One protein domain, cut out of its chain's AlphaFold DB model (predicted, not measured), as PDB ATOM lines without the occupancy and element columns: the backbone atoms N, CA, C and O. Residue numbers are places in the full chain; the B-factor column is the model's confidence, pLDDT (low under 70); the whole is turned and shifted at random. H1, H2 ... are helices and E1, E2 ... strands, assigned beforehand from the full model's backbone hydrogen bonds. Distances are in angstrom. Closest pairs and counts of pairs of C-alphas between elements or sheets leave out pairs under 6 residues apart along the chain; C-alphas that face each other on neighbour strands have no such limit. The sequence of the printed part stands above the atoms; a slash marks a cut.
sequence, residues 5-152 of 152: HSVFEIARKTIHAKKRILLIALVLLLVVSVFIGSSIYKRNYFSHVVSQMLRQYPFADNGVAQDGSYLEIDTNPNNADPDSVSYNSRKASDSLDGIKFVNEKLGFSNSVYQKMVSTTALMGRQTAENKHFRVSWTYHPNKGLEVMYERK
ATOM      1  N   HIS A   5     -71.342  42.348 -25.680       77.06
ATOM      2  CA  HIS A   5     -70.602  41.211 -25.126       77.06
ATOM      3  C   HIS A   5     -69.594  40.586 -26.115       77.06
ATOM      4  O   HIS A   5     -68.444  40.351 -25.746       77.06
ATOM      5  N   SER A   6     -69.981  40.395 -27.383       76.44
ATOM      6  CA  SER A   6     -69.104  39.817 -28.418       76.44
ATOM      7  C   SER A   6     -67.900  40.708 -28.757       76.44
ATOM      8  O   SER A   6     -66.794  40.211 -28.968       76.44
ATOM      9  N   VAL A   7     -68.075  42.035 -28.733       77.56
ATOM     10  CA  VAL A   7     -66.997  43.002 -28.993       77.56
ATOM     11  C   VAL A   7     -65.964  42.982 -27.859       77.56
ATOM     12  O   VAL A   7     -64.757  42.952 -28.117       77.56
ATOM     13  N   PHE A   8     -66.419  42.917 -26.602       78.88
ATOM     14  CA  PHE A   8     -65.536  42.794 -25.438       78.88
ATOM     15  C   PHE A   8     -64.736  41.486 -25.442       78.88
ATOM     16  O   PHE A   8     -63.550  41.485 -25.100       78.88
ATOM     17  N   GLU A   9     -65.343  40.375 -25.858       82.50
ATOM     18  CA  GLU A   9     -64.661  39.081 -25.915       82.50
ATOM     19  C   GLU A   9     -63.540  39.060 -26.973       82.50
ATOM     20  O   GLU A   9     -62.427  38.602 -26.695       82.50
ATOM     21  N   ILE A  10     -63.790  39.629 -28.160       81.31
ATOM     22  CA  ILE A  10     -62.795  39.757 -29.240       81.31
ATOM     23  C   ILE A  10     -61.628  40.650 -28.801       81.31
ATOM     24  O   ILE A  10     -60.459  40.281 -28.974       81.31
ATOM     25  N   ALA A  11     -61.918  41.796 -28.178       79.25
ATOM     26  CA  ALA A  11     -60.892  42.695 -27.655       79.25
ATOM     27  C   ALA A  11     -60.029  42.001 -26.587       79.25
ATOM     28  O   ALA A  11     -58.796  42.051 -26.647       79.25
ATOM     29  N   ARG A  12     -60.653  41.264 -25.656       83.88
ATOM     30  CA  ARG A  12     -59.952  40.504 -24.611       83.88
ATOM     31  C   ARG A  12     -59.035  39.430 -25.199       83.88
ATOM     32  O   ARG A  12     -57.874  39.357 -24.783       83.88
ATOM     33  N   LYS A  13     -59.512  38.636 -26.167       83.75
ATOM     34  CA  LYS A  13     -58.708  37.609 -26.866       83.75
ATOM     35  C   LYS A  13     -57.519  38.231 -27.598       83.75
ATOM     36  O   LYS A  13     -56.397  37.747 -27.457       83.75
ATOM     37  N   THR A  14     -57.735  39.353 -28.281       86.56
ATOM     38  CA  THR A  14     -56.680  40.087 -29.000       86.56
ATOM     39  C   THR A  14     -55.602  40.617 -28.048       86.56
ATOM     40  O   THR A  14     -54.409  40.474 -28.314       86.56
ATOM     41  N   ILE A  15     -55.994  41.171 -26.895       87.75
ATOM     42  CA  ILE A  15     -55.057  41.637 -25.860       87.75
ATOM     43  C   ILE A  15     -54.248  40.468 -25.279       87.75
ATOM     44  O   ILE A  15     -53.038  40.597 -25.091       87.75
ATOM     45  N   HIS A  16     -54.880  39.319 -25.021       85.44
ATOM     46  CA  HIS A  16     -54.181  38.132 -24.513       85.44
ATOM     47  C   HIS A  16     -53.183  37.578 -25.536       85.44
ATOM     48  O   HIS A  16     -52.065  37.231 -25.159       85.44
ATOM     49  N   ALA A  17     -53.544  37.551 -26.822       88.06
ATOM     50  CA  ALA A  17     -52.640  37.149 -27.897       88.06
ATOM     51  C   ALA A  17     -51.422  38.084 -27.997       88.06
ATOM     52  O   ALA A  17     -50.289  37.607 -28.000       88.06
ATOM     53  N   LYS A  18     -51.629  39.410 -27.970       87.62
ATOM     54  CA  LYS A  18     -50.535  40.400 -27.977       87.62
ATOM     55  C   LYS A  18     -49.605  40.252 -26.769       87.62
ATOM     56  O   LYS A  18     -48.391  40.240 -26.942       87.62
ATOM     57  N   LYS A  19     -50.154  40.075 -25.559       89.00
ATOM     58  CA  LYS A  19     -49.358  39.822 -24.343       89.00
ATOM     59  C   LYS A  19     -48.547  38.528 -24.442       89.00
ATOM     60  O   LYS A  19     -47.385  38.520 -24.055       89.00
ATOM     61  N   ARG A  20     -49.127  37.451 -24.989       91.50
ATOM     62  CA  ARG A  20     -48.415  36.182 -25.218       91.50
ATOM     63  C   ARG A  20     -47.268  36.337 -26.214       91.50
ATOM     64  O   ARG A  20     -46.173  35.875 -25.923       91.50
ATOM     65  N   ILE A  21     -47.491  37.017 -27.341       93.56
ATOM     66  CA  ILE A  21     -46.441  37.283 -28.338       93.56
ATOM     67  C   ILE A  21     -45.309  38.109 -27.717       93.56
ATOM     68  O   ILE A  21     -44.143  37.763 -27.878       93.56
ATOM     69  N   LEU A  22     -45.648  39.155 -26.954       94.44
ATOM     70  CA  LEU A  22     -44.661  39.990 -26.269       94.44
ATOM     71  C   LEU A  22     -43.825  39.180 -25.264       94.44
ATOM     72  O   LEU A  22     -42.606  39.319 -25.227       94.44
ATOM     73  N   LEU A  23     -44.465  38.302 -24.484       93.75
ATOM     74  CA  LEU A  23     -43.777  37.418 -23.540       93.75
ATOM     75  C   LEU A  23     -42.833  36.444 -24.253       93.75
ATOM     76  O   LEU A  23     -41.695  36.290 -23.825       93.75
ATOM     77  N   ILE A  24     -43.269  35.826 -25.355       93.56
ATOM     78  CA  ILE A  24     -42.422  34.917 -26.143       93.56
ATOM     79  C   ILE A  24     -41.209  35.667 -26.703       93.56
ATOM     80  O   ILE A  24     -40.085  35.186 -26.578       93.56
ATOM     81  N   ALA A  25     -41.412  36.860 -27.266       93.81
ATOM     82  CA  ALA A  25     -40.322  37.683 -27.784       93.81
ATOM     83  C   ALA A  25     -39.316  38.066 -26.685       93.81
ATOM     84  O   ALA A  25     -38.108  37.983 -26.902       93.81
ATOM     85  N   LEU A  26     -39.797  38.421 -25.489       94.81
ATOM     86  CA  LEU A  26     -38.944  38.748 -24.345       94.81
ATOM     87  C   LEU A  26     -38.114  37.539 -23.887       94.81
ATOM     88  O   LEU A  26     -36.918  37.673 -23.636       94.81
ATOM     89  N   VAL A  27     -38.729  36.354 -23.817       94.88
ATOM     90  CA  VAL A  27     -38.030  35.110 -23.463       94.88
ATOM     91  C   VAL A  27     -36.965  34.774 -24.503       94.88
ATOM     92  O   VAL A  27     -35.839  34.457 -24.132       94.88
ATOM     93  N   LEU A  28     -37.275  34.899 -25.796       94.00
ATOM     94  CA  LEU A  28     -36.305  34.668 -26.869       94.00
ATOM     95  C   LEU A  28     -35.118  35.633 -26.782       94.00
ATOM     96  O   LEU A  28     -33.973  35.193 -26.865       94.00
ATOM     97  N   LEU A  29     -35.369  36.923 -26.548       93.81
ATOM     98  CA  LEU A  29     -34.307  37.916 -26.357       93.81
ATOM     99  C   LEU A  29     -33.406  37.578 -25.165       93.81
ATOM    100  O   LEU A  29     -32.188  37.715 -25.258       93.81
ATOM    101  N   LEU A  30     -33.988  37.101 -24.064       93.69
ATOM    102  CA  LEU A  30     -33.246  36.704 -22.869       93.69
ATOM    103  C   LEU A  30     -32.387  35.456 -23.135       93.69
ATOM    104  O   LEU A  30     -31.217  35.418 -22.769       93.69
ATOM    105  N   VAL A  31     -32.918  34.454 -23.838       91.69
ATOM    106  CA  VAL A  31     -32.142  33.264 -24.228       91.69
ATOM    107  C   VAL A  31     -30.960  33.645 -25.126       91.69
ATOM    108  O   VAL A  31     -29.839  33.182 -24.900       91.69
ATOM    109  N   VAL A  32     -31.180  34.526 -26.105       91.12
ATOM    110  CA  VAL A  32     -30.122  35.011 -27.003       91.12
ATOM    111  C   VAL A  32     -29.053  35.787 -26.231       91.12
ATOM    112  O   VAL A  32     -27.865  35.550 -26.443       91.12
ATOM    113  N   SER A  33     -29.436  36.667 -25.302       87.06
ATOM    114  CA  SER A  33     -28.467  37.446 -24.520       87.06
ATOM    115  C   SER A  33     -27.623  36.567 -23.594       87.06
ATOM    116  O   SER A  33     -26.412  36.768 -23.508       87.06
ATOM    117  N   VAL A  34     -28.218  35.543 -22.974       89.25
ATOM    118  CA  VAL A  34     -27.490  34.547 -22.170       89.25
ATOM    119  C   VAL A  34     -26.500  33.769 -23.032       89.25
ATOM    120  O   VAL A  34     -25.352  33.566 -22.628       89.25
ATOM    121  N   PHE A  35     -26.910  33.362 -24.235       83.94
ATOM    122  CA  PHE A  35     -26.037  32.634 -25.151       83.94
ATOM    123  C   PHE A  35     -24.847  33.491 -25.611       83.94
ATOM    124  O   PHE A  35     -23.699  33.057 -25.512       83.94
ATOM    125  N   ILE A  36     -25.101  34.735 -26.032       82.69
ATOM    126  CA  ILE A  36     -24.055  35.696 -26.418       82.69
ATOM    127  C   ILE A  36     -23.121  35.974 -25.234       82.69
ATOM    128  O   ILE A  36     -21.901  35.903 -25.384       82.69
ATOM    129  N   GLY A  37     -23.677  36.226 -24.046       81.38
ATOM    130  CA  GLY A  37     -22.907  36.475 -22.828       81.38
ATOM    131  C   GLY A  37     -21.992  35.306 -22.462       81.38
ATOM    132  O   GLY A  37     -20.818  35.516 -22.159       81.38
ATOM    133  N   SER A  38     -22.483  34.067 -22.573       78.69
ATOM    134  CA  SER A  38     -21.673  32.863 -22.353       78.69
ATOM    135  C   SER A  38     -20.513  32.762 -23.346       78.69
ATOM    136  O   SER A  38     -19.381  32.490 -22.944       78.69
ATOM    137  N   SER A  39     -20.762  33.017 -24.630       76.19
ATOM    138  CA  SER A  39     -19.729  32.965 -25.672       76.19
ATOM    139  C   SER A  39     -18.649  34.035 -25.481       76.19
ATOM    140  O   SER A  39     -17.457  33.728 -25.574       76.19
ATOM    141  N   ILE A  40     -19.037  35.269 -25.141       79.31
ATOM    142  CA  ILE A  40     -18.096  36.360 -24.837       79.31
ATOM    143  C   ILE A  40     -17.272  36.026 -23.591       79.31
ATOM    144  O   ILE A  40     -16.049  36.171 -23.603       79.31
ATOM    145  N   TYR A  41     -17.918  35.524 -22.536       80.88
ATOM    146  CA  TYR A  41     -17.238  35.128 -21.306       80.88
ATOM    147  C   TYR A  41     -16.152  34.075 -21.564       80.88
ATOM    148  O   TYR A  41     -15.015  34.255 -21.135       80.88
ATOM    149  N   LYS A  42     -16.461  33.013 -22.321       78.69
ATOM    150  CA  LYS A  42     -15.487  31.960 -22.661       78.69
ATOM    151  C   LYS A  42     -14.302  32.498 -23.456       78.69
ATOM    152  O   LYS A  42     -13.166  32.119 -23.177       78.69
ATOM    153  N   ARG A  43     -14.555  33.372 -24.439       82.62
ATOM    154  CA  ARG A  43     -13.496  34.020 -25.227       82.62
ATOM    155  C   ARG A  43     -12.553  34.801 -24.317       82.62
ATOM    156  O   ARG A  43     -11.350  34.570 -24.349       82.62
ATOM    157  N   ASN A  44     -13.113  35.659 -23.468       88.25
ATOM    158  CA  ASN A  44     -12.337  36.482 -22.546       88.25
ATOM    159  C   ASN A  44     -11.556  35.625 -21.543       88.25
ATOM    160  O   ASN A  44     -10.398  35.919 -21.260       88.25
ATOM    161  N   TYR A  45     -12.165  34.546 -21.044       94.44
ATOM    162  CA  TYR A  45     -11.520  33.625 -20.116       94.44
ATOM    163  C   TYR A  45     -10.313  32.921 -20.742       94.44
ATOM    164  O   TYR A  45      -9.231  32.932 -20.161       94.44
ATOM    165  N   PHE A  46     -10.463  32.367 -21.949       96.31
ATOM    166  CA  PHE A  46      -9.359  31.715 -22.654       96.31
ATOM    167  C   PHE A  46      -8.199  32.686 -22.892       96.31
ATOM    168  O   PHE A  46      -7.078  32.415 -22.473       96.31
ATOM    169  N   SER A  47      -8.472  33.862 -23.468       95.56
ATOM    170  CA  SER A  47      -7.444  34.883 -23.705       95.56
ATOM    171  C   SER A  47      -6.766  35.344 -22.411       95.56
ATOM    172  O   SER A  47      -5.564  35.620 -22.408       95.56
ATOM    173  N   HIS A  48      -7.503  35.394 -21.298       96.12
ATOM    174  CA  HIS A  48      -6.939  35.704 -19.989       96.12
ATOM    175  C   HIS A  48      -5.955  34.627 -19.517       96.12
ATOM    176  O   HIS A  48      -4.851  34.973 -19.098       96.12
ATOM    177  N   VAL A  49      -6.317  33.345 -19.629       98.12
ATOM    178  CA  VAL A  49      -5.440  32.214 -19.277       98.12
ATOM    179  C   VAL A  49      -4.185  32.201 -20.147       98.12
ATOM    180  O   VAL A  49      -3.085  32.107 -19.606       98.12
ATOM    181  N   VAL A  50      -4.325  32.383 -21.465       98.00
ATOM    182  CA  VAL A  50      -3.187  32.506 -22.396       98.00
ATOM    183  C   VAL A  50      -2.264  33.641 -21.952       98.00
ATOM    184  O   VAL A  50      -1.065  33.446 -21.782       98.00
ATOM    185  N   SER A  51      -2.823  34.817 -21.662       97.62
ATOM    186  CA  SER A  51      -2.035  35.973 -21.226       97.62
ATOM    187  C   SER A  51      -1.331  35.745 -19.882       97.62
ATOM    188  O   SER A  51      -0.247  36.276 -19.661       97.62
ATOM    189  N   GLN A  52      -1.942  35.002 -18.953       98.44
ATOM    190  CA  GLN A  52      -1.302  34.631 -17.688       98.44
ATOM    191  C   GLN A  52      -0.146  33.658 -17.910       98.44
ATOM    192  O   GLN A  52       0.921  33.880 -17.343       98.44
ATOM    193  N   MET A  53      -0.342  32.644 -18.758       98.50
ATOM    194  CA  MET A  53       0.698  31.682 -19.119       98.50
ATOM    195  C   MET A  53       1.918  32.404 -19.697       98.50
ATOM    196  O   MET A  53       3.007  32.265 -19.155       98.50
ATOM    197  N   LEU A  54       1.722  33.268 -20.699       97.56
ATOM    198  CA  LEU A  54       2.815  33.990 -21.363       97.56
ATOM    199  C   LEU A  54       3.560  34.962 -20.439       97.56
ATOM    200  O   LEU A  54       4.741  35.224 -20.637       97.56
ATOM    201  N   ARG A  55       2.888  35.506 -19.417       98.31
ATOM    202  CA  ARG A  55       3.555  36.330 -18.398       98.31
ATOM    203  C   ARG A  55       4.368  35.498 -17.412       98.31
ATOM    204  O   ARG A  55       5.401  35.965 -16.948       98.31
ATOM    205  N   GLN A  56       3.872  34.318 -17.045       98.44
ATOM    206  CA  GLN A  56       4.513  33.456 -16.055       98.44
ATOM    207  C   GLN A  56       5.669  32.640 -16.652       98.44
ATOM    208  O   GLN A  56       6.666  32.423 -15.968       98.44
ATOM    209  N   TYR A  57       5.554  32.250 -17.922       98.38
ATOM    210  CA  TYR A  57       6.525  31.445 -18.667       98.38
ATOM    211  C   TYR A  57       6.940  32.185 -19.947       98.38
ATOM    212  O   TYR A  57       6.529  31.816 -21.050       98.38
ATOM    213  N   PRO A  58       7.706  33.285 -19.821       97.62
ATOM    214  CA  PRO A  58       7.978  34.199 -20.929       97.62
ATOM    215  C   PRO A  58       8.824  33.587 -22.052       97.62
ATOM    216  O   PRO A  58       8.894  34.170 -23.134       97.62
ATOM    217  N   PHE A  59       9.473  32.441 -21.824       97.62
ATOM    218  CA  PHE A  59      10.267  31.760 -22.846       97.62
ATOM    219  C   PHE A  59       9.514  30.636 -23.560       97.62
ATOM    220  O   PHE A  59      10.046  30.117 -24.547       97.62
ATOM    221  N   ALA A  60       8.304  30.287 -23.104       97.88
ATOM    222  CA  ALA A  60       7.476  29.256 -23.715       97.88
ATOM    223  C   ALA A  60       7.269  29.567 -25.200       97.88
ATOM    224  O   ALA A  60       6.870  30.674 -25.578       97.88
ATOM    225  N   ASP A  61       7.574  28.597 -26.055       97.69
ATOM    226  CA  ASP A  61       7.232  28.726 -27.462       97.69
ATOM    227  C   ASP A  61       5.725  28.670 -27.644       97.69
ATOM    228  O   ASP A  61       5.056  27.857 -27.008       97.69
ATOM    229  N   ASN A  62       5.184  29.572 -28.455       96.56
ATOM    230  CA  ASN A  62       3.747  29.670 -28.604       96.56
ATOM    231  C   ASN A  62       3.321  30.249 -29.951       96.56
ATOM    232  O   ASN A  62       3.941  31.173 -30.477       96.56
ATOM    233  N   GLY A  63       2.194  29.743 -30.445       97.25
ATOM    234  CA  GLY A  63       1.414  30.336 -31.523       97.25
ATOM    235  C   GLY A  63       0.031  30.704 -30.996       97.25
ATOM    236  O   GLY A  63      -0.690  29.846 -30.500       97.25
ATOM    237  N   VAL A  64      -0.362  31.976 -31.067       96.50
ATOM    238  CA  VAL A  64      -1.685  32.424 -30.606       96.50
ATOM    239  C   VAL A  64      -2.460  32.998 -31.778       96.50
ATOM    240  O   VAL A  64      -1.986  33.894 -32.477       96.50
ATOM    241  N   ALA A  65      -3.689  32.524 -31.964       93.50
ATOM    242  CA  ALA A  65      -4.581  33.077 -32.970       93.50
ATOM    243  C   ALA A  65      -4.913  34.546 -32.670       93.50
ATOM    244  O   ALA A  65      -5.261  34.887 -31.537       93.50
ATOM    245  N   GLN A  66      -4.930  35.406 -33.691       89.88
ATOM    246  CA  GLN A  66      -5.307  36.818 -33.528       89.88
ATOM    247  C   GLN A  66      -6.729  36.995 -32.962       89.88
ATOM    248  O   GLN A  66      -7.006  37.936 -32.218       89.88
ATOM    249  N   ASP A  67      -7.646  36.086 -33.285       88.88
ATOM    250  CA  ASP A  67      -9.023  36.095 -32.784       88.88
ATOM    251  C   ASP A  67      -9.173  35.452 -31.386       88.88
ATOM    252  O   ASP A  67     -10.260  35.495 -30.788       88.88
ATOM    253  N   GLY A  68      -8.084  34.889 -30.851       89.88
ATOM    254  CA  GLY A  68      -8.017  34.143 -29.601       89.88
ATOM    255  C   GLY A  68      -8.698  32.776 -29.663       89.88
ATOM    256  O   GLY A  68      -9.175  32.299 -28.636       89.88
ATOM    257  N   SER A  69      -8.890  32.184 -30.846       93.12
ATOM    258  CA  SER A  69      -9.501  30.853 -31.026       93.12
ATOM    259  C   SER A  69      -8.628  29.700 -30.536       93.12
ATOM    260  O   SER A  69      -9.183  28.749 -29.980       93.12
ATOM    261  N   TYR A  70      -7.302  29.811 -30.671       97.00
ATOM    262  CA  TYR A  70      -6.363  28.768 -30.270       97.00
ATOM    263  C   TYR A  70      -5.087  29.304 -29.602       97.00
ATOM    264  O   TYR A  70      -4.742  30.486 -29.716       97.00
ATOM    265  N   LEU A  71      -4.405  28.392 -28.908       98.62
ATOM    266  CA  LEU A  71      -3.030  28.507 -28.421       98.62
ATOM    267  C   LEU A  71      -2.288  27.213 -28.782       98.62
ATOM    268  O   LEU A  71      -2.712  26.134 -28.377       98.62
ATOM    269  N   GLU A  72      -1.178  27.332 -29.487       98.50
ATOM    270  CA  GLU A  72      -0.196  26.277 -29.719       98.50
ATOM    271  C   GLU A  72       0.994  26.475 -28.781       98.50
ATOM    272  O   GLU A  72       1.373  27.614 -28.511       98.50
ATOM    273  N   ILE A  73       1.562  25.383 -28.276       98.62
ATOM    274  CA  ILE A  73       2.797  25.367 -27.488       98.62
ATOM    275  C   ILE A  73       3.689  24.248 -28.021       98.62
ATOM    276  O   ILE A  73       3.242  23.104 -28.136       98.62
ATOM    277  N   ASP A  74       4.950  24.579 -28.286       97.81
ATOM    278  CA  ASP A  74       5.977  23.640 -28.733       97.81
ATOM    279  C   ASP A  74       7.124  23.584 -27.708       97.81
ATOM    280  O   ASP A  74       7.633  24.604 -27.232       97.81
ATOM    281  N   THR A  75       7.514  22.376 -27.312       97.62
ATOM    282  CA  THR A  75       8.635  22.163 -26.381       97.62
ATOM    283  C   THR A  75       9.999  22.106 -27.075       97.62
ATOM    284  O   THR A  75      11.011  22.303 -26.405       97.62
ATOM    285  N   ASN A  76      10.062  21.886 -28.390       96.38
ATOM    286  CA  ASN A  76      11.297  21.898 -29.171       96.38
ATOM    287  C   ASN A  76      11.074  22.466 -30.594       96.38
ATOM    288  O   ASN A  76      11.291  21.772 -31.589       96.38
ATOM    289  N   PRO A  77      10.751  23.767 -30.713       93.50
ATOM    290  CA  PRO A  77      10.411  24.396 -31.998       93.50
ATOM    291  C   PRO A  77      11.575  24.471 -32.989       93.50
ATOM    292  O   PRO A  77      11.376  24.598 -34.195       93.50
ATOM    293  N   ASN A  78      12.811  24.373 -32.496       92.56
ATOM    294  CA  ASN A  78      13.996  24.333 -33.350       92.56
ATOM    295  C   ASN A  78      14.300  22.919 -33.862       92.56
ATOM    296  O   ASN A  78      15.247  22.752 -34.629       92.56
ATOM    297  N   ASN A  79      13.537  21.907 -33.429       93.62
ATOM    298  CA  ASN A  79      13.797  20.489 -33.672       93.62
ATOM    299  C   ASN A  79      15.252  20.096 -33.358       93.62
ATOM    300  O   ASN A  79      15.874  19.309 -34.075       93.62
ATOM    301  N   ALA A  80      15.823  20.721 -32.325       92.12
ATOM    302  CA  ALA A  80      17.204  20.507 -31.931       92.12
ATOM    303  C   ALA A  80      17.322  19.176 -31.185       92.12
ATOM    304  O   ALA A  80      16.430  18.809 -30.420       92.12
ATOM    305  N   ASP A  81      18.430  18.469 -31.384       91.69
ATOM    306  CA  ASP A  81      18.760  17.306 -30.563       91.69
ATOM    307  C   ASP A  81      18.863  17.757 -29.090       91.69
ATOM    308  O   ASP A  81      19.599  18.717 -28.836       91.69
ATOM    309  N   PRO A  82      18.147  17.134 -28.131       87.19
ATOM    310  CA  PRO A  82      18.204  17.498 -26.715       87.19
ATOM    311  C   PRO A  82      19.615  17.546 -26.114       87.19
ATOM    312  O   PRO A  82      19.840  18.311 -25.176       87.19
ATOM    313  N   ASP A  83      20.558  16.781 -26.669       89.81
ATOM    314  CA  ASP A  83      21.954  16.735 -26.221       89.81
ATOM    315  C   ASP A  83      22.850  17.767 -26.937       89.81
ATOM    316  O   ASP A  83      24.041  17.899 -26.642       89.81
ATOM    317  N   SER A  84      22.298  18.531 -27.884       91.25
ATOM    318  CA  SER A  84      23.037  19.543 -28.640       91.25
ATOM    319  C   SER A  84      23.040  20.917 -27.970       91.25
ATOM    320  O   SER A  84      22.097  21.334 -27.302       91.25
ATOM    321  N   VAL A  85      24.086  21.698 -28.247       90.06
ATOM    322  CA  VAL A  85      24.209  23.092 -27.782       90.06
ATOM    323  C   VAL A  85      23.144  24.036 -28.357       90.06
ATOM    324  O   VAL A  85      22.970  25.140 -27.847       90.06
ATOM    325  N   SER A  86      22.442  23.636 -29.423       89.50
ATOM    326  CA  SER A  86      21.335  24.400 -30.008       89.50
ATOM    327  C   SER A  86      19.992  24.123 -29.324       89.50
ATOM    328  O   SER A  86      19.015  24.827 -29.604       89.50
ATOM    329  N   TYR A  87      19.929  23.145 -28.410       90.88
ATOM    330  CA  TYR A  87      18.734  22.869 -27.629       90.88
ATOM    331  C   TYR A  87      18.482  23.965 -26.597       90.88
ATOM    332  O   TYR A  87      19.266  24.209 -25.677       90.88
ATOM    333  N   ASN A  88      17.338  24.631 -26.732       94.25
ATOM    334  CA  ASN A  88      16.927  25.664 -25.799       94.25
ATOM    335  C   ASN A  88      16.163  25.037 -24.626       94.25
ATOM    336  O   ASN A  88      14.931  25.038 -24.591       94.25
ATOM    337  N   SER A  89      16.907  24.519 -23.648       94.00
ATOM    338  CA  SER A  89      16.344  23.869 -22.457       94.00
ATOM    339  C   SER A  89      15.424  24.784 -21.646       94.00
ATOM    340  O   SER A  89      14.446  24.315 -21.062       94.00
ATOM    341  N   ARG A  90      15.681  26.100 -21.648       96.12
ATOM    342  CA  ARG A  90      14.819  27.074 -20.969       96.12
ATOM    343  C   ARG A  90      13.454  27.178 -21.637       96.12
ATOM    344  O   ARG A  90      12.444  27.125 -20.946       96.12
ATOM    345  N   LYS A  91      13.429  27.308 -22.964       96.12
ATOM    346  CA  LYS A  91      12.198  27.329 -23.759       96.12
ATOM    347  C   LYS A  91      11.426  26.022 -23.602       96.12
ATOM    348  O   LYS A  91      10.232  26.073 -23.351       96.12
ATOM    349  N   ALA A  92      12.110  24.879 -23.640       96.44
ATOM    350  CA  ALA A  92      11.483  23.580 -23.413       96.44
ATOM    351  C   ALA A  92      10.819  23.474 -22.028       96.44
ATOM    352  O   ALA A  92       9.669  23.044 -21.929       96.44
ATOM    353  N   SER A  93      11.514  23.909 -20.967       97.44
ATOM    354  CA  SER A  93      10.979  23.914 -19.598       97.44
ATOM    355  C   SER A  93       9.783  24.854 -19.454       97.44
ATOM    356  O   SER A  93       8.735  24.427 -18.976       97.44
ATOM    357  N   ASP A  94       9.909  26.107 -19.902       98.50
ATOM    358  CA  ASP A  94       8.823  27.091 -19.840       98.50
ATOM    359  C   ASP A  94       7.605  26.625 -20.663       98.50
ATOM    360  O   ASP A  94       6.471  26.766 -20.208       98.50
ATOM    361  N   SER A  95       7.814  26.026 -21.844       98.50
ATOM    362  CA  SER A  95       6.741  25.437 -22.657       98.50
ATOM    363  C   SER A  95       6.027  24.305 -21.918       98.50
ATOM    364  O   SER A  95       4.796  24.276 -21.873       98.50
ATOM    365  N   LEU A  96       6.769  23.381 -21.299       98.31
ATOM    366  CA  LEU A  96       6.190  22.250 -20.571       98.31
ATOM    367  C   LEU A  96       5.401  22.702 -19.328       98.31
ATOM    368  O   LEU A  96       4.278  22.237 -19.100       98.31
ATOM    369  N   ASP A  97       5.941  23.651 -18.562       98.62
ATOM    370  CA  ASP A  97       5.250  24.246 -17.415       98.62
ATOM    371  C   ASP A  97       4.032  25.076 -17.854       98.62
ATOM    372  O   ASP A  97       2.977  25.033 -17.209       98.62
ATOM    373  N   GLY A  98       4.130  25.762 -18.994       98.69
ATOM    374  CA  GLY A  98       3.027  26.466 -19.641       98.69
ATOM    375  C   GLY A  98       1.878  25.529 -20.013       98.69
ATOM    376  O   GLY A  98       0.726  25.812 -19.681       98.69
ATOM    377  N   ILE A  99       2.171  24.370 -20.611       98.81
ATOM    378  CA  ILE A  99       1.184  23.317 -20.918       98.81
ATOM    379  C   ILE A  99       0.487  22.845 -19.638       98.81
ATOM    380  O   ILE A  99      -0.744  22.756 -19.579       98.81
ATOM    381  N   LYS A 100       1.254  22.566 -18.577       98.69
ATOM    382  CA  LYS A 100       0.694  22.140 -17.288       98.69
ATOM    383  C   LYS A 100      -0.236  23.204 -16.699       98.69
ATOM    384  O   LYS A 100      -1.352  22.878 -16.290       98.69
ATOM    385  N   PHE A 101       0.193  24.464 -16.710       98.75
ATOM    386  CA  PHE A 101      -0.592  25.602 -16.236       98.75
ATOM    387  C   PHE A 101      -1.894  25.774 -17.025       98.75
ATOM    388  O   PHE A 101      -2.962  25.926 -16.431       98.75
ATOM    389  N   VAL A 102      -1.832  25.728 -18.359       98.69
ATOM    390  CA  VAL A 102      -3.013  25.892 -19.218       98.69
ATOM    391  C   VAL A 102      -3.990  24.738 -19.011       98.69
ATOM    392  O   VAL A 102      -5.187  24.989 -18.874       98.69
ATOM    393  N   ASN A 103      -3.509  23.495 -18.897       98.62
ATOM    394  CA  ASN A 103      -4.356  22.348 -18.561       98.62
ATOM    395  C   ASN A 103      -5.133  22.573 -17.256       98.62
ATOM    396  O   ASN A 103      -6.350  22.394 -17.231       98.62
ATOM    397  N   GLU A 104      -4.446  22.997 -16.192       98.19
ATOM    398  CA  GLU A 104      -5.065  23.263 -14.892       98.19
ATOM    399  C   GLU A 104      -6.098  24.394 -14.979       98.19
ATOM    400  O   GLU A 104      -7.252  24.218 -14.581       98.19
ATOM    401  N   LYS A 105      -5.719  25.545 -15.549       98.19
ATOM    402  CA  LYS A 105      -6.598  26.718 -15.639       98.19
ATOM    403  C   LYS A 105      -7.806  26.482 -16.532       98.19
ATOM    404  O   LYS A 105      -8.898  26.910 -16.186       98.19
ATOM    405  N   LEU A 106      -7.654  25.776 -17.647       97.62
ATOM    406  CA  LEU A 106      -8.783  25.452 -18.523       97.62
ATOM    407  C   LEU A 106      -9.656  24.307 -17.984       97.62
ATOM    408  O   LEU A 106     -10.655  23.959 -18.620       97.62
ATOM    409  N   GLY A 107      -9.326  23.744 -16.817       97.44
ATOM    410  CA  GLY A 107     -10.135  22.742 -16.128       97.44
ATOM    411  C   GLY A 107     -10.017  21.339 -16.722       97.44
ATOM    412  O   GLY A 107     -10.975  20.565 -16.671       97.44
ATOM    413  N   PHE A 108      -8.880  21.002 -17.329       98.31
ATOM    414  CA  PHE A 108      -8.576  19.621 -17.690       98.31
ATOM    415  C   PHE A 108      -8.125  18.841 -16.450       98.31
ATOM    416  O   PHE A 108      -7.430  19.354 -15.576       98.31
ATOM    417  N   SER A 109      -8.510  17.565 -16.372       97.44
ATOM    418  CA  SER A 109      -8.008  16.666 -15.329       97.44
ATOM    419  C   SER A 109      -6.485  16.531 -15.428       97.44
ATOM    420  O   SER A 109      -5.950  16.448 -16.533       97.44
ATOM    421  N   ASN A 110      -5.796  16.383 -14.289       96.75
ATOM    422  CA  ASN A 110      -4.357  16.080 -14.250       96.75
ATOM    423  C   ASN A 110      -3.986  14.855 -15.114       96.75
ATOM    424  O   ASN A 110      -2.890  14.790 -15.665       96.75
ATOM    425  N   SER A 111      -4.917  13.910 -15.301       98.06
ATOM    426  CA  SER A 111      -4.728  12.764 -16.200       98.06
ATOM    427  C   SER A 111      -4.411  13.157 -17.650       98.06
ATOM    428  O   SER A 111      -3.705  12.419 -18.326       98.06
ATOM    429  N   VAL A 112      -4.882  14.312 -18.133       98.62
ATOM    430  CA  VAL A 112      -4.581  14.809 -19.487       98.62
ATOM    431  C   VAL A 112      -3.102  15.167 -19.606       98.62
ATOM    432  O   VAL A 112      -2.442  14.700 -20.529       98.62
ATOM    433  N   TYR A 113      -2.553  15.902 -18.636       98.56
ATOM    434  CA  TYR A 113      -1.124  16.220 -18.610       98.56
ATOM    435  C   TYR A 113      -0.260  14.957 -18.490       98.56
ATOM    436  O   TYR A 113       0.721  14.810 -19.213       98.56
ATOM    437  N   GLN A 114      -0.661  13.999 -17.645       98.62
ATOM    438  CA  GLN A 114       0.045  12.718 -17.527       98.62
ATOM    439  C   GLN A 114       0.051  11.936 -18.849       98.62
ATOM    440  O   GLN A 114       1.062  11.332 -19.204       98.62
ATOM    441  N   LYS A 115      -1.043  11.982 -19.621       98.75
ATOM    442  CA  LYS A 115      -1.087  11.392 -20.967       98.75
ATOM    443  C   LYS A 115      -0.158  12.120 -21.934       98.75
ATOM    444  O   LYS A 115       0.528  11.456 -22.697       98.75
ATOM    445  N   MET A 116      -0.090  13.451 -21.883       98.56
ATOM    446  CA  MET A 116       0.819  14.234 -22.730       98.56
ATOM    447  C   MET A 116       2.280  13.828 -22.527       98.56
ATOM    448  O   MET A 116       2.939  13.454 -23.491       98.56
ATOM    449  N   VAL A 117       2.762  13.806 -21.282       97.69
ATOM    450  CA  VAL A 117       4.171  13.475 -20.983       97.69
ATOM    451  C   VAL A 117       4.519  11.993 -21.162       97.69
ATOM    452  O   VAL A 117       5.693  11.649 -21.218       97.69
ATOM    453  N   SER A 118       3.517  11.116 -21.262       98.00
ATOM    454  CA  SER A 118       3.699   9.686 -21.565       98.00
ATOM    455  C   SER A 118       3.423   9.330 -23.030       98.00
ATOM    456  O   SER A 118       3.513   8.162 -23.412       98.00
ATOM    457  N   THR A 119       3.083  10.314 -23.868       98.38
ATOM    458  CA  THR A 119       2.812  10.083 -25.289       98.38
ATOM    459  C   THR A 119       4.102   9.745 -26.021       98.38
ATOM    460  O   THR A 119       5.108  10.432 -25.889       98.38
ATOM    461  N   THR A 120       4.059   8.691 -26.832       97.75
ATOM    462  CA  THR A 120       5.172   8.284 -27.698       97.75
ATOM    463  C   THR A 120       4.837   8.567 -29.159       97.75
ATOM    464  O   THR A 120       3.664   8.681 -29.516       97.75
ATOM    465  N   ALA A 121       5.851   8.627 -30.028       95.81
ATOM    466  CA  ALA A 121       5.654   8.935 -31.447       95.81
ATOM    467  C   ALA A 121       4.681   7.985 -32.162       95.81
ATOM    468  O   ALA A 121       3.915   8.409 -33.023       95.81
ATOM    469  N   LEU A 122       4.658   6.710 -31.766       97.31
ATOM    470  CA  LEU A 122       3.795   5.692 -32.373       97.31
ATOM    471  C   LEU A 122       2.307   5.884 -32.051       97.31
ATOM    472  O   LEU A 122       1.458   5.329 -32.741       97.31
ATOM    473  N   MET A 123       1.975   6.666 -31.021       97.81
ATOM    474  CA  MET A 123       0.586   6.954 -30.659       97.81
ATOM    475  C   MET A 123      -0.047   8.007 -31.580       97.81
ATOM    476  O   MET A 123      -1.268   8.148 -31.591       97.81
ATOM    477  N   GLY A 124       0.748   8.754 -32.354       97.12
ATOM    478  CA  GLY A 124       0.247   9.812 -33.230       97.12
ATOM    479  C   GLY A 124      -0.398  10.973 -32.464       97.12
ATOM    480  O   GLY A 124       0.012  11.315 -31.351       97.12
ATOM    481  N   ARG A 125      -1.395  11.623 -33.076       98.38
ATOM    482  CA  ARG A 125      -2.118  12.739 -32.453       98.38
ATOM    483  C   ARG A 125      -3.186  12.222 -31.496       98.38
ATOM    484  O   ARG A 125      -4.036  11.418 -31.867       98.38
ATOM    485  N   GLN A 126      -3.156  12.741 -30.282       98.69
ATOM    486  CA  GLN A 126      -4.091  12.456 -29.208       98.69
ATOM    487  C   GLN A 126      -4.969  13.681 -28.942       98.69
ATOM    488  O   GLN A 126      -4.598  14.809 -29.275       98.69
ATOM    489  N   THR A 127      -6.143  13.471 -28.346       98.56
ATOM    490  CA  THR A 127      -7.089  14.551 -28.036       98.56
ATOM    491  C   THR A 127      -7.770  14.341 -26.693       98.56
ATOM    492  O   THR A 127      -8.092  13.212 -26.318       98.56
ATOM    493  N   ALA A 128      -8.070  15.435 -26.002       98.50
ATOM    494  CA  ALA A 128      -8.952  15.474 -24.847       98.50
ATOM    495  C   ALA A 128      -9.856  16.702 -24.936       98.50
ATOM    496  O   ALA A 128      -9.539  17.700 -25.584       98.50
ATOM    497  N   GLU A 129     -10.999  16.642 -24.270       98.12
ATOM    498  CA  GLU A 129     -11.952  17.735 -24.306       98.12
ATOM    499  C   GLU A 129     -12.735  17.862 -23.006       98.12
ATOM    500  O   GLU A 129     -12.932  16.897 -22.271       98.12
ATOM    501  N   ASN A 130     -13.196  19.078 -22.740       95.12
ATOM    502  CA  ASN A 130     -14.181  19.357 -21.710       95.12
ATOM    503  C   ASN A 130     -15.365  20.130 -22.320       95.12
ATOM    504  O   ASN A 130     -15.552  20.164 -23.542       95.12
ATOM    505  N   LYS A 131     -16.202  20.734 -21.469       92.06
ATOM    506  CA  LYS A 131     -17.400  21.476 -21.893       92.06
ATOM    507  C   LYS A 131     -17.090  22.690 -22.781       92.06
ATOM    508  O   LYS A 131     -17.968  23.147 -23.511       92.06
ATOM    509  N   HIS A 132     -15.894  23.263 -22.684       93.19
ATOM    510  CA  HIS A 132     -15.571  24.572 -23.260       93.19
ATOM    511  C   HIS A 132     -14.353  24.562 -24.177       93.19
ATOM    512  O   HIS A 132     -14.254  25.426 -25.046       93.19
ATOM    513  N   PHE A 133     -13.461  23.592 -24.008       96.88
ATOM    514  CA  PHE A 133     -12.173  23.553 -24.680       96.88
ATOM    515  C   PHE A 133     -11.873  22.155 -25.206       96.88
ATOM    516  O   PHE A 133     -12.337  21.138 -24.672       96.88
ATOM    517  N   ARG A 134     -11.069  22.117 -26.259       98.31
ATOM    518  CA  ARG A 134     -10.399  20.930 -26.775       98.31
ATOM    519  C   ARG A 134      -8.898  21.146 -26.644       98.31
ATOM    520  O   ARG A 134      -8.420  22.265 -26.786       98.31
ATOM    521  N   VAL A 135      -8.172  20.076 -26.366       98.75
ATOM    522  CA  VAL A 135      -6.722  20.043 -26.503       98.75
ATOM    523  C   VAL A 135      -6.337  18.844 -27.354       98.75
ATOM    524  O   VAL A 135      -6.857  17.744 -27.159       98.75
ATOM    525  N   SER A 136      -5.446  19.057 -28.312       98.81
ATOM    526  CA  SER A 136      -4.804  17.996 -29.079       98.81
ATOM    527  C   SER A 136      -3.299  18.071 -28.894       98.81
ATOM    528  O   SER A 136      -2.760  19.159 -28.710       98.81
ATOM    529  N   TRP A 137      -2.625  16.930 -28.897       98.81
ATOM    530  CA  TRP A 137      -1.173  16.900 -28.775       98.81
ATOM    531  C   TRP A 137      -0.571  15.742 -29.552       98.81
ATOM    532  O   TRP A 137      -1.233  14.740 -29.834       98.81
ATOM    533  N   THR A 138       0.699  15.870 -29.892       98.56
ATOM    534  CA  THR A 138       1.513  14.779 -30.416       98.56
ATOM    535  C   THR A 138       2.931  14.911 -29.886       98.56
ATOM    536  O   THR A 138       3.326  15.979 -29.426       98.56
ATOM    537  N   TYR A 139       3.680  13.819 -29.914       98.00
ATOM    538  CA  TYR A 139       5.073  13.807 -29.497       98.00
ATOM    539  C   TYR A 139       5.930  13.190 -30.592       98.00
ATOM    540  O   TYR A 139       5.556  12.176 -31.181       98.00
ATOM    541  N   HIS A 140       7.110  13.755 -30.816       95.00
ATOM    542  CA  HIS A 140       8.150  13.150 -31.633       95.00
ATOM    543  C   HIS A 140       9.519  13.365 -30.966       95.00
ATOM    544  O   HIS A 140       9.787  14.484 -30.543       95.00
ATOM    545  N   PRO A 141      10.429  12.372 -30.916       91.19
ATOM    546  CA  PRO A 141      11.744  12.522 -30.280       91.19
ATOM    547  C   PRO A 141      12.515  13.770 -30.728       91.19
ATOM    548  O   PRO A 141      13.036  14.506 -29.901       91.19
ATOM    549  N   ASN A 142      12.489  14.061 -32.031       90.19
ATOM    550  CA  ASN A 142      13.197  15.213 -32.604       90.19
ATOM    551  C   ASN A 142      12.413  16.534 -32.537       90.19
ATOM    552  O   ASN A 142      12.982  17.562 -32.868       90.19
ATOM    553  N   LYS A 143      11.121  16.513 -32.179       92.31
ATOM    554  CA  LYS A 143      10.261  17.716 -32.141       92.31
ATOM    555  C   LYS A 143       9.700  18.028 -30.755       92.31
ATOM    556  O   LYS A 143       9.079  19.054 -30.545       92.31
ATOM    557  N   GLY A 144       9.912  17.138 -29.791       95.62
ATOM    558  CA  GLY A 144       9.272  17.230 -28.490       95.62
ATOM    559  C   GLY A 144       7.757  17.033 -28.566       95.62
ATOM    560  O   GLY A 144       7.225  16.365 -29.455       95.62
ATOM    561  N   LEU A 145       7.081  17.563 -27.553       98.31
ATOM    562  CA  LEU A 145       5.633  17.638 -27.425       98.31
ATOM    563  C   LEU A 145       5.116  18.919 -28.104       98.31
ATOM    564  O   LEU A 145       5.520  20.019 -27.724       98.31
ATOM    565  N   GLU A 146       4.187  18.753 -29.041       98.50
ATOM    566  CA  GLU A 146       3.431  19.822 -29.702       98.50
ATOM    567  C   GLU A 146       1.985  19.772 -29.184       98.50
ATOM    568  O   GLU A 146       1.326  18.729 -29.276       98.50
ATOM    569  N   VAL A 147       1.473  20.873 -28.628       98.81
ATOM    570  CA  VAL A 147       0.132  20.947 -28.020       98.81
ATOM    571  C   VAL A 147      -0.669  22.083 -28.636       98.81
ATOM    572  O   VAL A 147      -0.180  23.200 -28.721       98.81
ATOM    573  N   MET A 148      -1.926  21.826 -28.993       98.75
ATOM    574  CA  MET A 148      -2.871  22.830 -29.483       98.75
ATOM    575  C   MET A 148      -4.138  22.833 -28.627       98.75
ATOM    576  O   MET A 148      -4.845  21.827 -28.546       98.75
ATOM    577  N   TYR A 149      -4.434  23.975 -28.015       98.62
ATOM    578  CA  TYR A 149      -5.665  24.267 -27.288       98.62
ATOM    579  C   TYR A 149      -6.623  25.065 -28.160       98.62
ATOM    580  O   TYR A 149      -6.224  26.059 -28.758       98.62
ATOM    581  N   GLU A 150      -7.899  24.697 -28.155       97.56
ATOM    582  CA  GLU A 150      -8.938  25.323 -28.971       97.56
ATOM    583  C   GLU A 150     -10.200  25.586 -28.143       97.56
ATOM    584  O   GLU A 150     -10.594  24.786 -27.282       97.56
ATOM    585  N   ARG A 151     -10.877  26.700 -28.431       94.12
ATOM    586  CA  ARG A 151     -12.228  26.966 -27.919       94.12
ATOM    587  C   ARG A 151     -13.283  26.181 -28.703       94.12
ATOM    588  O   ARG A 151     -13.156  26.015 -29.912       94.12
ATOM    589  N   LYS A 152     -14.341  25.757 -28.009       88.00
ATOM    590  CA  LYS A 152     -15.551  25.161 -28.598       88.00
ATOM    591  C   LYS A 152     -16.691  26.162 -28.742       88.00
ATOM    592  O   LYS A 152     -16.873  26.993 -27.815       88.00
TER     593      LYS A 152
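This is residues 5 to 152 of the 152 residues of an uncharacterized protein of Oscillibacter sp. MM50 (UniProt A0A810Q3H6). A compact head sits at one end of a very long helix, H1, whose residues 5 to 38 stick out as a free arm. The head is one sheet of five strands with H2, H3 and residues 39 to 54 of H1 over one face and the other face bare. The printed part has 148 residues with three named helices and five named strands, in the order H1 E1 E2 H2 H3 E3 E4 E5, class mixed; the sheet, E1 E2 E5 E4 E3, is antiparallel throughout. The whole is extended, with a radius of gyration of the C-alphas of 24.8 A, and spans 96 by 31 by 22 A.

Find C-alpha 5 at (-70.602, 41.211, -25.126); from there H1, residues 5 to 56, runs 76.1 A to C-alpha 56 at (4.513, 33.456, -16.055). Next come E1, residues 61 to 64, and E2, residues 70 to 74. H2, residues 89 to 105, is 24.1 A long; H3 is residues 110 to 117. Then look for E3, residues 126 to 129, E4, residues 133 to 140, 23.9 A, and E5, residues 144 to 151, 23.6 A.

The helices lie on the same face of the sheet, two layers, at heights of 11.1 A for H1, 8.9 A for H2 and 9.5 A for H3. With residues 49 to 56 alone H1 touches H2, closest at C-alphas 53 and 98, 5.7 A, at a shallow tilt of 25 degrees, opposite ways. H2 and H3 form a helical hairpin, closest at C-alphas 100 and 113, 6.3 A. In each helix every O i to N i+4 pair is within hydrogen-bond range. Between strands, look for N 63 and O 72, 3.0 A, in E1 and E2, and N 73 and O 147, 2.8 A, in E2 and E5. E3, E4 and E5 form a meander, each strand the antiparallel neighbour of the one before, with N 128 and O 135 at 2.9 A and N 148 and O 136 at 2.8 A.

Without residues 5 to 38 the body spans 44 by 29 by 22 A. The printed part has no cut, and E2 to H2 is a long link of 14 residues. No printed residue is under 70 in pLDDT.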